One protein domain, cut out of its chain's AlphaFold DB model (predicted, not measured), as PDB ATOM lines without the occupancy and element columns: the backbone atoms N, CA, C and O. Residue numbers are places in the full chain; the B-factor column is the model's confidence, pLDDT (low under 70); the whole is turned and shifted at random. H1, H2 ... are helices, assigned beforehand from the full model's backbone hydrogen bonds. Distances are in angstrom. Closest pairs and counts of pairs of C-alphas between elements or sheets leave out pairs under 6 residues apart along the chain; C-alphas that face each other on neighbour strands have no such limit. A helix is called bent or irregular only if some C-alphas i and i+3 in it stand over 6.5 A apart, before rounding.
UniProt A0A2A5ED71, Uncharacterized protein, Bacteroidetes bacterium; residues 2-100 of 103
ATOM      1  N   GLU A   2     -22.835  -9.036   3.457       82.50
ATOM      2  CA  GLU A   2     -21.745  -9.899   2.952       82.50
ATOM      3  C   GLU A   2     -21.724 -10.089   1.418       82.50
ATOM      4  O   GLU A   2     -20.654 -10.082   0.815       82.50
ATOM      5  N   ALA A   3     -22.890 -10.202   0.770       86.00
ATOM      6  CA  ALA A   3     -22.985 -10.290  -0.693       86.00
ATOM      7  C   ALA A   3     -22.491  -9.014  -1.403       86.00
ATOM      8  O   ALA A   3     -21.727  -9.103  -2.357       86.00
ATOM      9  N   ILE A   4     -22.856  -7.836  -0.884       89.75
ATOM     10  CA  ILE A   4     -22.425  -6.529  -1.406       89.75
ATOM     11  C   ILE A   4     -20.914  -6.384  -1.231       89.75
ATOM     12  O   ILE A   4     -20.213  -6.031  -2.168       89.75
ATOM     13  N   THR A   5     -20.383  -6.749  -0.060       91.44
ATOM     14  CA  THR A   5     -18.938  -6.732   0.192       91.44
ATOM     15  C   THR A   5     -18.172  -7.649  -0.760       91.44
ATOM     16  O   THR A   5     -17.095  -7.282  -1.220       91.44
ATOM     17  N   LYS A   6     -18.708  -8.835  -1.080       93.19
ATOM     18  CA  LYS A   6     -18.105  -9.741  -2.068       93.19
ATOM     19  C   LYS A   6     -18.129  -9.142  -3.474       93.19
ATOM     20  O   LYS A   6     -17.108  -9.205  -4.150       93.19
ATOM     21  N   LEU A   7     -19.243  -8.531  -3.877       94.19
ATOM     22  CA  LEU A   7     -19.364  -7.844  -5.166       94.19
ATOM     23  C   LEU A   7     -18.395  -6.669  -5.278       94.19
ATOM     24  O   LEU A   7     -17.666  -6.595  -6.256       94.19
ATOM     25  N   VAL A   8     -18.313  -5.803  -4.266       94.62
ATOM     26  CA  VAL A   8     -17.367  -4.676  -4.250       94.62
ATOM     27  C   VAL A   8     -15.926  -5.168  -4.365       94.62
ATOM     28  O   VAL A   8     -15.188  -4.690  -5.218       94.62
ATOM     29  N   LYS A   9     -15.534  -6.183  -3.582       94.69
ATOM     30  CA  LYS A   9     -14.195  -6.788  -3.691       94.69
ATOM     31  C   LYS A   9     -13.922  -7.341  -5.088       94.69
ATOM     32  O   LYS A   9     -12.833  -7.155  -5.607       94.69
ATOM     33  N   PHE A  10     -14.901  -8.011  -5.688       95.88
ATOM     34  CA  PHE A  10     -14.778  -8.548  -7.040       95.88
ATOM     35  C   PHE A  10     -14.649  -7.439  -8.092       95.88
ATOM     36  O   PHE A  10     -13.839  -7.553  -9.008       95.88
ATOM     37  N   ILE A  11     -15.420  -6.359  -7.947       95.75
ATOM     38  CA  ILE A  11     -15.398  -5.198  -8.842       95.75
ATOM     39  C   ILE A  11     -14.095  -4.415  -8.720       95.75
ATOM     40  O   ILE A  11     -13.714  -3.786  -9.694       95.75
ATOM     41  N   GLU A  12     -13.425  -4.426  -7.572       95.06
ATOM     42  CA  GLU A  12     -12.177  -3.681  -7.358       95.06
ATOM     43  C   GLU A  12     -10.913  -4.514  -7.592       95.06
ATOM     44  O   GLU A  12      -9.824  -3.964  -7.750       95.06
ATOM     45  N   ASP A  13     -11.041  -5.836  -7.702       90.56
ATOM     46  CA  ASP A  13      -9.909  -6.720  -7.967       90.56
ATOM     47  C   ASP A  13      -9.293  -6.411  -9.354       90.56
ATOM     48  O   ASP A  13      -9.999  -6.437 -10.372       90.56
ATOM     49  N   PRO A  14      -7.984  -6.111  -9.449       85.62
ATOM     50  CA  PRO A  14      -7.321  -5.826 -10.723       85.62
ATOM     51  C   PRO A  14      -7.282  -7.030 -11.678       85.62
ATOM     52  O   PRO A  14      -7.087  -6.849 -12.878       85.62
ATOM     53  N   PHE A  15      -7.476  -8.253 -11.178       88.38
ATOM     54  CA  PHE A  15      -7.501  -9.478 -11.977       88.38
ATOM     55  C   PHE A  15      -8.886  -9.806 -12.543       88.38
ATOM     56  O   PHE A  15      -8.998 -10.678 -13.411       88.38
ATOM     57  N   THR A  16      -9.934  -9.104 -12.105       91.56
ATOM     58  CA  THR A  16     -11.278  -9.254 -12.669       91.56
ATOM     59  C   THR A  16     -11.314  -8.714 -14.095       91.56
ATOM     60  O   THR A  16     -10.943  -7.566 -14.361       91.56
ATOM     61  N   LYS A  17     -11.802  -9.531 -15.033       93.62
ATOM     62  CA  LYS A  17     -11.967  -9.127 -16.434       93.62
ATOM     63  C   LYS A  17     -13.001  -8.012 -16.557       93.62
ATOM     64  O   LYS A  17     -14.013  -8.034 -15.866       93.62
ATOM     65  N   GLU A  18     -12.791  -7.092 -17.491       91.38
ATOM     66  CA  GLU A  18     -13.680  -5.944 -17.717       91.38
ATOM     67  C   GLU A  18     -15.144  -6.365 -17.948       91.38
ATOM     68  O   GLU A  18     -16.033  -5.894 -17.248       91.38
ATOM     69  N   GLU A  19     -15.390  -7.367 -18.799       94.06
ATOM     70  CA  GLU A  19     -16.740  -7.902 -19.053       94.06
ATOM     71  C   GLU A  19     -17.426  -8.478 -17.800       94.06
ATOM     72  O   GLU A  19     -18.651  -8.456 -17.672       94.06
ATOM     73  N   GLU A  20     -16.653  -9.061 -16.881       95.31
ATOM     74  CA  GLU A  20     -17.171  -9.604 -15.621       95.31
ATOM     75  C   GLU A  20     -17.418  -8.476 -14.615       95.31
ATOM     76  O   GLU A  20     -18.412  -8.498 -13.889       95.31
ATOM     77  N   ARG A  21     -16.558  -7.454 -14.633       95.38
ATOM     78  CA  ARG A  21     -16.683  -6.244 -13.821       95.38
ATOM     79  C   ARG A  21     -17.943  -5.465 -14.175       95.38
ATOM     80  O   ARG A  21     -18.714  -5.133 -13.282       95.38
ATOM     81  N   GLU A  22     -18.207  -5.241 -15.460       94.44
ATOM     82  CA  GLU A  22     -19.419  -4.556 -15.929       94.44
ATOM     83  C   GLU A  22     -20.700  -5.286 -15.502       94.44
ATOM     84  O   GLU A  22     -21.677  -4.660 -15.071       94.44
ATOM     85  N   LYS A  23     -20.695  -6.625 -15.565       94.94
ATOM     86  CA  LYS A  23     -21.811  -7.449 -15.078       94.94
ATOM     87  C   LYS A  23     -21.995  -7.306 -13.573       94.94
ATOM     88  O   LYS A  23     -23.123  -7.115 -13.128       94.94
ATOM     89  N   ALA A  24     -20.910  -7.349 -12.805       94.75
ATOM     90  CA  ALA A  24     -20.958  -7.183 -11.359       94.75
ATOM     91  C   ALA A  24     -21.428  -5.776 -10.947       94.75
ATOM     92  O   ALA A  24     -22.230  -5.656 -10.026       94.75
ATOM     93  N   ILE A  25     -21.013  -4.719 -11.655       93.19
ATOM     94  CA  ILE A  25     -21.516  -3.349 -11.441       93.19
ATOM     95  C   ILE A  25     -23.017  -3.275 -11.746       93.19
ATOM     96  O   ILE A  25     -23.783  -2.677 -10.992       93.19
ATOM     97  N   SER A  26     -23.461  -3.916 -12.828       92.94
ATOM     98  CA  SER A  26     -24.886  -3.980 -13.174       92.94
ATOM     99  C   SER A  26     -25.695  -4.708 -12.096       92.94
ATOM    100  O   SER A  26     -26.752  -4.226 -11.695       92.94
ATOM    101  N   GLU A  27     -25.190  -5.834 -11.588       93.38
ATOM    102  CA  GLU A  27     -25.799  -6.565 -10.473       93.38
ATOM    103  C   GLU A  27     -25.856  -5.704  -9.207       93.38
ATOM    104  O   GLU A  27     -26.911  -5.603  -8.582       93.38
ATOM    105  N   LEU A  28     -24.763  -5.013  -8.878       92.44
ATOM    106  CA  LEU A  28     -24.682  -4.117  -7.729       92.44
ATOM    107  C   LEU A  28     -25.747  -3.011  -7.790       92.44
ATOM    108  O   LEU A  28     -26.436  -2.765  -6.800       92.44
ATOM    109  N   ASN A  29     -25.947  -2.406  -8.963       88.88
ATOM    110  CA  ASN A  29     -26.971  -1.382  -9.176       88.88
ATOM    111  C   ASN A  29     -28.402  -1.927  -9.015       88.88
ATOM    112  O   ASN A  29     -29.283  -1.223  -8.520       88.88
ATOM    113  N   LEU A  30     -28.647  -3.187  -9.391       92.06
ATOM    114  CA  LEU A  30     -29.959  -3.834  -9.259       92.06
ATOM    115  C   LEU A  30     -30.319  -4.188  -7.811       92.06
ATOM    116  O   LEU A  30     -31.501  -4.322  -7.497       92.06
ATOM    117  N   LEU A  31     -29.331  -4.307  -6.921       89.50
ATOM    118  CA  LEU A  31     -29.565  -4.574  -5.499       89.50
ATOM    119  C   LEU A  31     -30.195  -3.384  -4.759       89.50
ATOM    120  O   LEU A  31     -30.600  -3.542  -3.608       89.50
ATOM    121  N   GLY A  32     -30.272  -2.202  -5.385       87.00
ATOM    122  CA  GLY A  32     -30.865  -1.005  -4.783       87.00
ATOM    123  C   GLY A  32     -30.123  -0.525  -3.534       87.00
ATOM    124  O   GLY A  32     -30.723   0.105  -2.665       87.00
ATOM    125  N   THR A  33     -28.836  -0.864  -3.415       89.19
ATOM    126  CA  THR A  33     -27.998  -0.436  -2.289       89.19
ATOM    127  C   THR A  33     -27.701   1.060  -2.426       89.19
ATOM    128  O   THR A  33     -27.372   1.500  -3.531       89.19
ATOM    129  N   PRO A  34     -27.816   1.858  -1.349       92.06
ATOM    130  CA  PRO A  34     -27.426   3.261  -1.380       92.06
ATOM    131  C   PRO A  34     -25.977   3.434  -1.838       92.06
ATOM    132  O   PRO A  34     -25.094   2.688  -1.415       92.06
ATOM    133  N   LEU A  35     -25.726   4.452  -2.665       90.00
ATOM    134  CA  LEU A  35     -24.378   4.752  -3.155       90.00
ATOM    135  C   LEU A  35     -23.387   4.974  -2.000       90.00
ATOM    136  O   LEU A  35     -22.282   4.450  -2.051       90.00
ATOM    137  N   SER A  36     -23.814   5.653  -0.931       92.44
ATOM    138  CA  SER A  36     -23.002   5.881   0.272       92.44
ATOM    139  C   SER A  36     -22.470   4.591   0.894       92.44
ATOM    140  O   SER A  36     -21.321   4.533   1.314       92.44
ATOM    141  N   ASP A  37     -23.295   3.545   0.925       93.00
ATOM    142  CA  ASP A  37     -22.939   2.272   1.548       93.00
ATOM    143  C   ASP A  37     -21.947   1.509   0.656       93.00
ATOM    144  O   ASP A  37     -21.037   0.843   1.146       93.00
ATOM    145  N   ILE A  38     -22.100   1.619  -0.669       93.88
ATOM    146  CA  ILE A  38     -21.156   1.056  -1.643       93.88
ATOM    147  C   ILE A  38     -19.798   1.748  -1.517       93.88
ATOM    148  O   ILE A  38     -18.775   1.066  -1.428       93.88
ATOM    149  N   GLU A  39     -19.792   3.081  -1.480       94.62
ATOM    150  CA  GLU A  39     -18.582   3.890  -1.341       94.62
ATOM    151  C   GLU A  39     -17.859   3.594  -0.021       94.62
ATOM    152  O   GLU A  39     -16.645   3.413  -0.021       94.62
ATOM    153  N   GLU A  40     -18.579   3.448   1.096       95.25
ATOM    154  CA  GLU A  40     -17.984   3.086   2.390       95.25
ATOM    155  C   GLU A  40     -17.302   1.707   2.346       95.25
ATOM    156  O   GLU A  40     -16.177   1.528   2.834       95.25
ATOM    157  N   ILE A  41     -17.951   0.720   1.719       95.50
ATOM    158  CA  ILE A  41     -17.395  -0.631   1.567       95.50
ATOM    159  C   ILE A  41     -16.171  -0.609   0.642       95.50
ATOM    160  O   ILE A  41     -15.167  -1.257   0.953       95.50
ATOM    161  N   ALA A  42     -16.232   0.127  -0.471       96.06
ATOM    162  CA  ALA A  42     -15.115   0.271  -1.402       96.06
ATOM    163  C   ALA A  42     -13.936   1.004  -0.748       96.06
ATOM    164  O   ALA A  42     -12.790   0.571  -0.869       96.06
ATOM    165  N   TYR A  43     -14.208   2.052   0.033       96.56
ATOM    166  CA  TYR A  43     -13.186   2.784   0.778       96.56
ATOM    167  C   TYR A  43     -12.493   1.863   1.782       96.56
ATOM    168  O   TYR A  43     -11.266   1.792   1.823       96.56
ATOM    169  N   THR A  44     -13.273   1.089   2.538       95.94
ATOM    170  CA  THR A  44     -12.752   0.098   3.487       95.94
ATOM    171  C   THR A  44     -11.929  -0.985   2.783       95.94
ATOM    172  O   THR A  44     -10.905  -1.428   3.305       95.94
ATOM    173  N   HIS A  45     -12.342  -1.429   1.591       95.56
ATOM    174  CA  HIS A  45     -11.561  -2.372   0.791       95.56
ATOM    175  C   HIS A  45     -10.180  -1.801   0.447       95.56
ATOM    176  O   HIS A  45      -9.173  -2.446   0.747       95.56
ATOM    177  N   TRP A  46     -10.130  -0.582  -0.099       96.50
ATOM    178  CA  TRP A  46      -8.875   0.064  -0.479       96.50
ATOM    179  C   TRP A  46      -7.992   0.406   0.717       96.50
ATOM    180  O   TRP A  46      -6.791   0.163   0.663       96.50
ATOM    181  N   GLN A  47      -8.570   0.875   1.825       96.44
ATOM    182  CA  GLN A  47      -7.821   1.151   3.052       96.44
ATOM    183  C   GLN A  47      -7.079  -0.099   3.545       96.44
ATOM    184  O   GLN A  47      -5.884  -0.035   3.838       96.44
ATOM    185  N   ASN A  48      -7.768  -1.244   3.590       95.75
ATOM    186  CA  ASN A  48      -7.163  -2.516   3.984       95.75
ATOM    187  C   ASN A  48      -6.101  -2.970   2.977       95.75
ATOM    188  O   ASN A  48      -4.993  -3.325   3.373       95.75
ATOM    189  N   TYR A  49      -6.408  -2.901   1.677       94.94
ATOM    190  CA  TYR A  49      -5.467  -3.281   0.625       94.94
ATOM    191  C   TYR A  49      -4.176  -2.461   0.697       94.94
ATOM    192  O   TYR A  49      -3.082  -3.025   0.661       94.94
ATOM    193  N   PHE A  50      -4.284  -1.139   0.851       95.62
ATOM    194  CA  PHE A  50      -3.126  -0.272   1.023       95.62
ATOM    195  C   PHE A  50      -2.357  -0.629   2.289       95.62
ATOM    196  O   PHE A  50      -1.148  -0.797   2.212       95.62
ATOM    197  N   ALA A  51      -3.025  -0.812   3.431       94.88
ATOM    198  CA  ALA A  51      -2.345  -1.118   4.689       94.88
ATOM    199  C   ALA A  51      -1.539  -2.427   4.620       94.88
ATOM    200  O   ALA A  51      -0.446  -2.508   5.182       94.88
ATOM    201  N   GLU A  52      -2.056  -3.427   3.906       95.06
ATOM    202  CA  GLU A  52      -1.409  -4.727   3.714       95.06
ATOM    203  C   GLU A  52      -0.278  -4.692   2.675       95.06
ATOM    204  O   GLU A  52       0.699  -5.426   2.812       95.06
ATOM    205  N   ASN A  53      -0.384  -3.838   1.650       94.19
ATOM    206  CA  ASN A  53       0.489  -3.880   0.471       94.19
ATOM    207  C   ASN A  53       1.338  -2.612   0.270       94.19
ATOM    208  O   ASN A  53       1.984  -2.471  -0.768       94.19
ATOM    209  N   ILE A  54       1.371  -1.683   1.232       93.38
ATOM    210  CA  ILE A  54       1.991  -0.360   1.046       93.38
ATOM    211  C   ILE A  54       3.462  -0.424   0.628       93.38
ATOM    212  O   ILE A  54       3.888   0.326  -0.246       93.38
ATOM    213  N   GLU A  55       4.244  -1.348   1.190       90.81
ATOM    214  CA  GLU A  55       5.661  -1.493   0.834       90.81
ATOM    215  C   GLU A  55       5.840  -1.936  -0.621       90.81
ATOM    216  O   GLU A  55       6.704  -1.420  -1.333       90.81
ATOM    217  N   ASP A  56       4.988  -2.851  -1.075       92.62
ATOM    218  CA  ASP A  56       4.978  -3.364  -2.439       92.62
ATOM    219  C   ASP A  56       4.529  -2.292  -3.431       92.62
ATOM    220  O   ASP A  56       5.167  -2.118  -4.471       92.62
ATOM    221  N   ILE A  57       3.489  -1.531  -3.082       92.25
ATOM    222  CA  ILE A  57       2.992  -0.408  -3.883       92.25
ATOM    223  C   ILE A  57       4.099   0.628  -4.084       92.25
ATOM    224  O   ILE A  57       4.368   1.026  -5.219       92.25
ATOM    225  N   LEU A  58       4.795   1.013  -3.009       89.94
ATOM    226  CA  LEU A  58       5.884   1.992  -3.061       89.94
ATOM    227  C   LEU A  58       7.104   1.467  -3.826       89.94
ATOM    228  O   LEU A  58       7.684   2.181  -4.644       89.94
ATOM    229  N   THR A  59       7.498   0.216  -3.584       91.00
ATOM    230  CA  THR A  59       8.704  -0.371  -4.189       91.00
ATOM    231  C   THR A  59       8.516  -0.639  -5.680       91.00
ATOM    232  O   THR A  59       9.417  -0.376  -6.478       91.00
ATOM    233  N   LYS A  60       7.344  -1.150  -6.073       92.00
ATOM    234  CA  LYS A  60       7.027  -1.522  -7.461       92.00
ATOM    235  C   LYS A  60       6.359  -0.388  -8.243       92.00
ATOM    236  O   LYS A  60       6.131  -0.554  -9.437       92.00
ATOM    237  N   ARG A  61       6.079   0.751  -7.594       88.81
ATOM    238  CA  ARG A  61       5.387   1.918  -8.170       88.81
ATOM    239  C   ARG A  61       4.055   1.527  -8.818       88.81
ATOM    240  O   ARG A  61       3.790   1.869  -9.968       88.81
ATOM    241  N   LEU A  62       3.254   0.751  -8.090       89.25
ATOM    242  CA  LEU A  62       1.958   0.289  -8.584       89.25
ATOM    243  C   LEU A  62       0.979   1.462  -8.662       89.25
ATOM    244  O   LEU A  62       0.854   2.230  -7.710       89.25
ATOM    245  N   VAL A  63       0.275   1.569  -9.788       88.31
ATOM    246  CA  VAL A  63      -0.849   2.496  -9.958       88.31
ATOM    247  C   VAL A  63      -2.128   1.719  -9.689       88.31
ATOM    248  O   VAL A  63      -2.365   0.681 -10.307       88.31
ATOM    249  N   ILE A  64      -2.924   2.211  -8.748       89.00
ATOM    250  CA  ILE A  64      -4.167   1.585  -8.309       89.00
ATOM    251  C   ILE A  64      -5.326   2.435  -8.816       89.00
ATOM    252  O   ILE A  64      -5.310   3.653  -8.660       89.00
ATOM    253  N   ILE A  65      -6.309   1.784  -9.436       90.38
ATOM    254  CA  ILE A  65      -7.488   2.424 -10.022       90.38
ATOM    255  C   ILE A  65      -8.717   1.774  -9.400       90.38
ATOM    256  O   ILE A  65      -8.856   0.550  -9.445       90.38
ATOM    257  N   SER A  66      -9.593   2.598  -8.831       95.00
ATOM    258  CA  SER A  66     -10.896   2.155  -8.344       95.00
ATOM    259  C   SER A  66     -11.946   2.273  -9.438       95.00
ATOM    260  O   SER A  66     -11.895   3.171 -10.274       95.00
ATOM    261  N   HIS A  67     -12.914   1.363  -9.415       94.75
ATOM    262  CA  HIS A  67     -14.063   1.377 -10.319       94.75
ATOM    263  C   HIS A  67     -15.342   1.874  -9.638       94.75
ATOM    264  O   HIS A  67     -16.344   2.096 -10.316       94.75
ATOM    265  N   LEU A  68     -15.323   2.022  -8.310       95.38
ATOM    266  CA  LEU A  68     -16.469   2.457  -7.512       95.38
ATOM    267  C   LEU A  68     -16.234   3.784  -6.787       95.38
ATOM    268  O   LEU A  68     -17.201   4.393  -6.342       95.38
ATOM    269  N   LEU A  69     -14.984   4.236  -6.671       96.12
ATOM    270  CA  LEU A  69     -14.617   5.496  -6.037       96.12
ATOM    271  C   LEU A  69     -13.958   6.452  -7.036       96.12
ATOM    272  O   LEU A  69     -13.191   6.015  -7.895       96.12
ATOM    273  N   PRO A  70     -14.183   7.765  -6.877       95.38
ATOM    274  CA  PRO A  70     -13.406   8.790  -7.560       95.38
ATOM    275  C   PRO A  70     -11.905   8.733  -7.228       95.38
ATOM    276  O   PRO A  70     -11.515   8.417  -6.099       95.38
ATOM    277  N   ASP A  71     -11.059   9.121  -8.186       94.19
ATOM    278  CA  ASP A  71      -9.597   9.114  -8.033       94.19
ATOM    279  C   ASP A  71      -9.111   9.940  -6.832       94.19
ATOM    280  O   ASP A  71      -8.175   9.546  -6.140       94.19
ATOM    281  N   ASP A  72      -9.725  11.091  -6.553       94.94
ATOM    282  CA  ASP A  72      -9.374  11.943  -5.413       94.94
ATOM    283  C   ASP A  72      -9.645  11.248  -4.072       94.94
ATOM    284  O   ASP A  72      -8.823  11.339  -3.158       94.94
ATOM    285  N   VAL A  73     -10.733  10.480  -3.976       95.56
ATOM    286  CA  VAL A  73     -11.075   9.694  -2.782       95.56
ATOM    287  C   VAL A  73     -10.076   8.554  -2.573       95.56
ATOM    288  O   VAL A  73      -9.603   8.345  -1.453       95.56
ATOM    289  N   VAL A  74      -9.701   7.840  -3.639       95.81
ATOM    290  CA  VAL A  74      -8.701   6.759  -3.574       95.81
ATOM    291  C   VAL A  74      -7.328   7.307  -3.194       95.81
ATOM    292  O   VAL A  74      -6.662   6.753  -2.319       95.81
ATOM    293  N   ASN A  75      -6.922   8.423  -3.801       94.81
ATOM    294  CA  ASN A  75      -5.655   9.083  -3.499       94.81
ATOM    295  C   ASN A  75      -5.608   9.573  -2.047       94.81
ATOM    296  O   ASN A  75      -4.598   9.389  -1.370       94.81
ATOM    297  N   GLN A  76      -6.707  10.136  -1.539       95.94
ATOM    298  CA  GLN A  76      -6.803  10.530  -0.136       95.94
ATOM    299  C   GLN A  76      -6.732   9.316   0.800       95.94
ATOM    300  O   GLN A  76      -6.068   9.378   1.836       95.94
ATOM    301  N   CYS A  77      -7.379   8.204   0.439       96.19
ATOM    302  CA  CYS A  77      -7.294   6.947   1.182       96.19
ATOM    303  C   CYS A  77      -5.844   6.442   1.255       96.19
ATOM    304  O   CYS A  77      -5.351   6.131   2.342       96.19
ATOM    305  N   PHE A  78      -5.134   6.438   0.124       95.50
ATOM    306  CA  PHE A  78      -3.721   6.072   0.070       95.50
ATOM    307  C   PHE A  78      -2.854   6.991   0.937       95.50
ATOM    308  O   PHE A  78      -2.063   6.491   1.732       95.50
ATOM    309  N   GLU A  79      -3.022   8.313   0.838       94.94
ATOM    310  CA  GLU A  79      -2.252   9.279   1.633       94.94
ATOM    311  C   GLU A  79      -2.463   9.062   3.137       94.94
ATOM    312  O   GLU A  79      -1.497   9.044   3.899       94.94
ATOM    313  N   ASN A  80      -3.703   8.811   3.569       95.31
ATOM    314  CA  ASN A  80      -4.011   8.522   4.972       95.31
ATOM    315  C   ASN A  80      -3.247   7.284   5.469       95.31
ATOM    316  O   ASN A  80      -2.552   7.342   6.486       95.31
ATOM    317  N   VAL A  81      -3.316   6.175   4.724       95.19
ATOM    318  CA  VAL A  81      -2.606   4.932   5.069       95.19
ATOM    319  C   VAL A  81      -1.088   5.117   4.995       95.19
ATOM    320  O   VAL A  81      -0.347   4.586   5.825       95.19
ATOM    321  N   PHE A  82      -0.604   5.899   4.034       93.88
ATOM    322  CA  PHE A  82       0.809   6.216   3.898       93.88
ATOM    323  C   PHE A  82       1.333   7.004   5.093       93.88
ATOM    324  O   PHE A  82       2.400   6.666   5.609       93.88
ATOM    325  N   GLN A  83       0.588   7.990   5.596       93.62
ATOM    326  CA  GLN A  83       0.988   8.711   6.803       93.62
ATOM    327  C   GLN A  83       1.039   7.790   8.024       93.62
ATOM    328  O   GLN A  83       2.038   7.797   8.744       93.62
ATOM    329  N   GLU A  84       0.051   6.910   8.203       92.31
ATOM    330  CA  GLU A  84       0.093   5.907   9.274       92.31
ATOM    331  C   GLU A  84       1.312   4.979   9.161       92.31
ATOM    332  O   GLU A  84       1.967   4.666  10.162       92.31
ATOM    333  N   TYR A  85       1.647   4.539   7.946       91.12
ATOM    334  CA  TYR A  85       2.843   3.739   7.689       91.12
ATOM    335  C   TYR A  85       4.119   4.512   8.047       91.12
ATOM    336  O   TYR A  85       4.996   3.983   8.738       91.12
ATOM    337  N   ARG A  86       4.221   5.780   7.633       89.25
ATOM    338  CA  ARG A  86       5.367   6.645   7.949       89.25
ATOM    339  C   ARG A  86       5.533   6.848   9.448       89.25
ATOM    340  O   ARG A  86       6.656   6.743   9.946       89.25
ATOM    341  N   ASP A  87       4.445   7.097  10.164       90.31
ATOM    342  CA  ASP A  87       4.468   7.290  11.611       90.31
ATOM    343  C   ASP A  87       4.917   6.019  12.337       90.31
ATOM    344  O   ASP A  87       5.794   6.084  13.204       90.31
ATOM    345  N   LYS A  88       4.414   4.846  11.927       87.62
ATOM    346  CA  LYS A  88       4.871   3.546  12.446       87.62
ATOM    347  C   LYS A  88       6.370   3.340  12.209       87.62
ATOM    348  O   LYS A  88       7.091   2.964  13.132       87.62
ATOM    349  N   ARG A  89       6.873   3.634  11.006       85.06
ATOM    350  CA  ARG A  89       8.307   3.511  10.672       85.06
ATOM    351  C   ARG A  89       9.179   4.451  11.501       85.06
ATOM    352  O   ARG A  89      10.217   4.029  12.011       85.06
ATOM    353  N   LYS A  90       8.727   5.690  11.698       85.31
ATOM    354  CA  LYS A  90       9.404   6.681  12.540       85.31
ATOM    355  C   LYS A  90       9.467   6.238  14.004       85.31
ATOM    356  O   LYS A  90      10.523   6.347  14.618       85.31
ATOM    357  N   GLN A  91       8.376   5.694  14.549       83.00
ATOM    358  CA  GLN A  91       8.352   5.137  15.910       83.00
ATOM    359  C   GLN A  91       9.323   3.959  16.079       83.00
ATOM    360  O   GLN A  91       9.913   3.798  17.143       83.00
ATOM    361  N   MET A  92       9.538   3.171  15.022       82.06
ATOM    362  CA  MET A  92      10.514   2.074  14.999       82.06
ATOM    363  C   MET A  92      11.966   2.541  14.776       82.06
ATOM    364  O   MET A  92      12.866   1.708  14.701       82.06
ATOM    365  N   GLY A  93      12.217   3.852  14.655       76.25
ATOM    366  CA  GLY A  93      13.551   4.409  14.407       76.25
ATOM    367  C   GLY A  93      14.059   4.211  12.976       76.25
ATOM    368  O   GLY A  93      15.251   4.379  12.720       76.25
ATOM    369  N   ILE A  94      13.177   3.851  12.036       70.00
ATOM    370  CA  ILE A  94      13.526   3.638  10.633       70.00
ATOM    371  C   ILE A  94      13.226   4.920   9.847       70.00
ATOM    372  O   ILE A  94      12.118   5.119   9.355       70.00
ATOM    373  N   ASP A  95      14.229   5.791   9.718       60.00
ATOM    374  CA  ASP A  95      14.112   7.122   9.088       60.00
ATOM    375  C   ASP A  95      14.419   7.115   7.566       60.00
ATOM    376  O   ASP A  95      14.667   8.145   6.940       60.00
ATOM    377  N   ASP A  96      14.419   5.935   6.932       55.88
ATOM    378  CA  ASP A  96      14.945   5.717   5.569       55.88
ATOM    379  C   ASP A  96      13.903   5.963   4.447       55.88
ATOM    380  O   ASP A  96      13.998   5.426   3.343       55.88
ATOM    381  N   ILE A  97      12.878   6.790   4.710       57.06
ATOM    382  CA  ILE A  97      11.787   7.106   3.755       57.06
ATOM    383  C   ILE A  97      12.304   7.888   2.530       57.06
ATOM    384  O   ILE A  97      11.673   7.882   1.473       57.06
ATOM    385  N   ARG A  98      13.502   8.484   2.620       55.06
ATOM    386  CA  ARG A  98      14.168   9.201   1.515       55.06
ATOM    387  C   ARG A  98      14.423   8.341   0.266       55.06
ATOM    388  O   ARG A  98      14.736   8.903  -0.775       55.06
ATOM    389  N   LYS A  99      14.293   7.009   0.338       55.94
ATOM    390  CA  LYS A  99      14.463   6.113  -0.823       55.94
ATOM    391  C   LYS A  99      13.216   5.944  -1.695       55.94
ATOM    392  O   LYS A  99      13.363   5.583  -2.857       55.94
ATOM    393  N   PHE A 100      12.016   6.192  -1.167       54.25
ATOM    394  CA  PHE A 100      10.763   5.920  -1.891       54.25
ATOM    395  C   PHE A 100      10.204   7.138  -2.635       54.25
ATOM    396  O   PHE A 100       9.342   6.988  -3.494       54.25
TER     397      PHE A 100
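AT A GLANCE: This is residues 2 to 100 of the 103 residues of an uncharacterized protein of Bacteroidetes bacterium (UniProt A0A2A5ED71). One long, kinked helix, H3, runs along much of the length of a rod-like model, with the helical hairpin of H1 and H2 at one end and H4 crossing H3 at its residues 43 to 54. H1 packs on the first half of H3, residues 61 to 70 fold back from the end of H3 to the start of H4, and the short H5 lies at the other end, near H4. The printed part has 99 residues with five named helices, H1 to H5 in chain order, and no named strand; its class is all helix. It is only just loose, close to compact, with a radius of gyration of the C-alphas of 15.5 A, and the C-alphas span 50 by 24 by 23 A.

IN THESE COORDINATES: H3, residues 35 to 60, is the longest helix, 32.3 A from first to last C-alpha, beginning at C-alpha 35 at (-24.378, 4.752, -3.155). It is irregular, with C-alphas 52 and 55 8.3 A apart, and has a kink of 74 degrees near residue 53. H4, residues 71 to 91, measures 30.2 A. H2, residues 18 to 30, measures 18.5 A, and H1, residues 2 to 12, measures 15.4 A from C-alpha 2 at (-21.745, -9.899, 2.952). H5, residues 96 to 99, measures 6.4 A and ends with C-alpha 99 at (14.463, 6.113, -0.823).

HOW THE PARTS SIT: H3 touches H4 with residues 43 to 54 alone; the closest C-alphas, those of Ala 51 and Val 81, are 6.1 A apart. H3 and H4 run the same way at a steep tilt of 50 degrees. H3 touches H1 with residues 38 to 45 alone, and the closest C-alphas, those of Val 8 and Ala 42, are 6.1 A apart. H1 and H3 run the same way at a steep tilt of 49 degrees. H1 and H2 form a helical hairpin and touch, their closest C-alphas, those of Ile 11 and Arg 21, being 5.2 A apart. They run opposite ways at 35.2 degrees, only just a steep tilt. H2 and H3 are apart, as are H1 and H4. H4 and H5 are close but not clearly touching, with the closest C-alphas, those of Arg 86 and Ile 97, 7.7 A apart. Every O i to N i+4 pair is within hydrogen-bond range in H1, H2 and H4, and 20 of 22 are in H3; H5 is too short for such a pair.

THE WHOLE: The two C-alphas farthest apart, those of Leu 30 and Gly 93, are 50.2 A apart. The printed part has no cut. The links H1 to H2, H2 to H3 and H4 to H5 are tight, and the link H3 to H4, with 10 residues, is short. Mean pLDDT of the printed part is 90.0, but residues 95 to 100 are under 70.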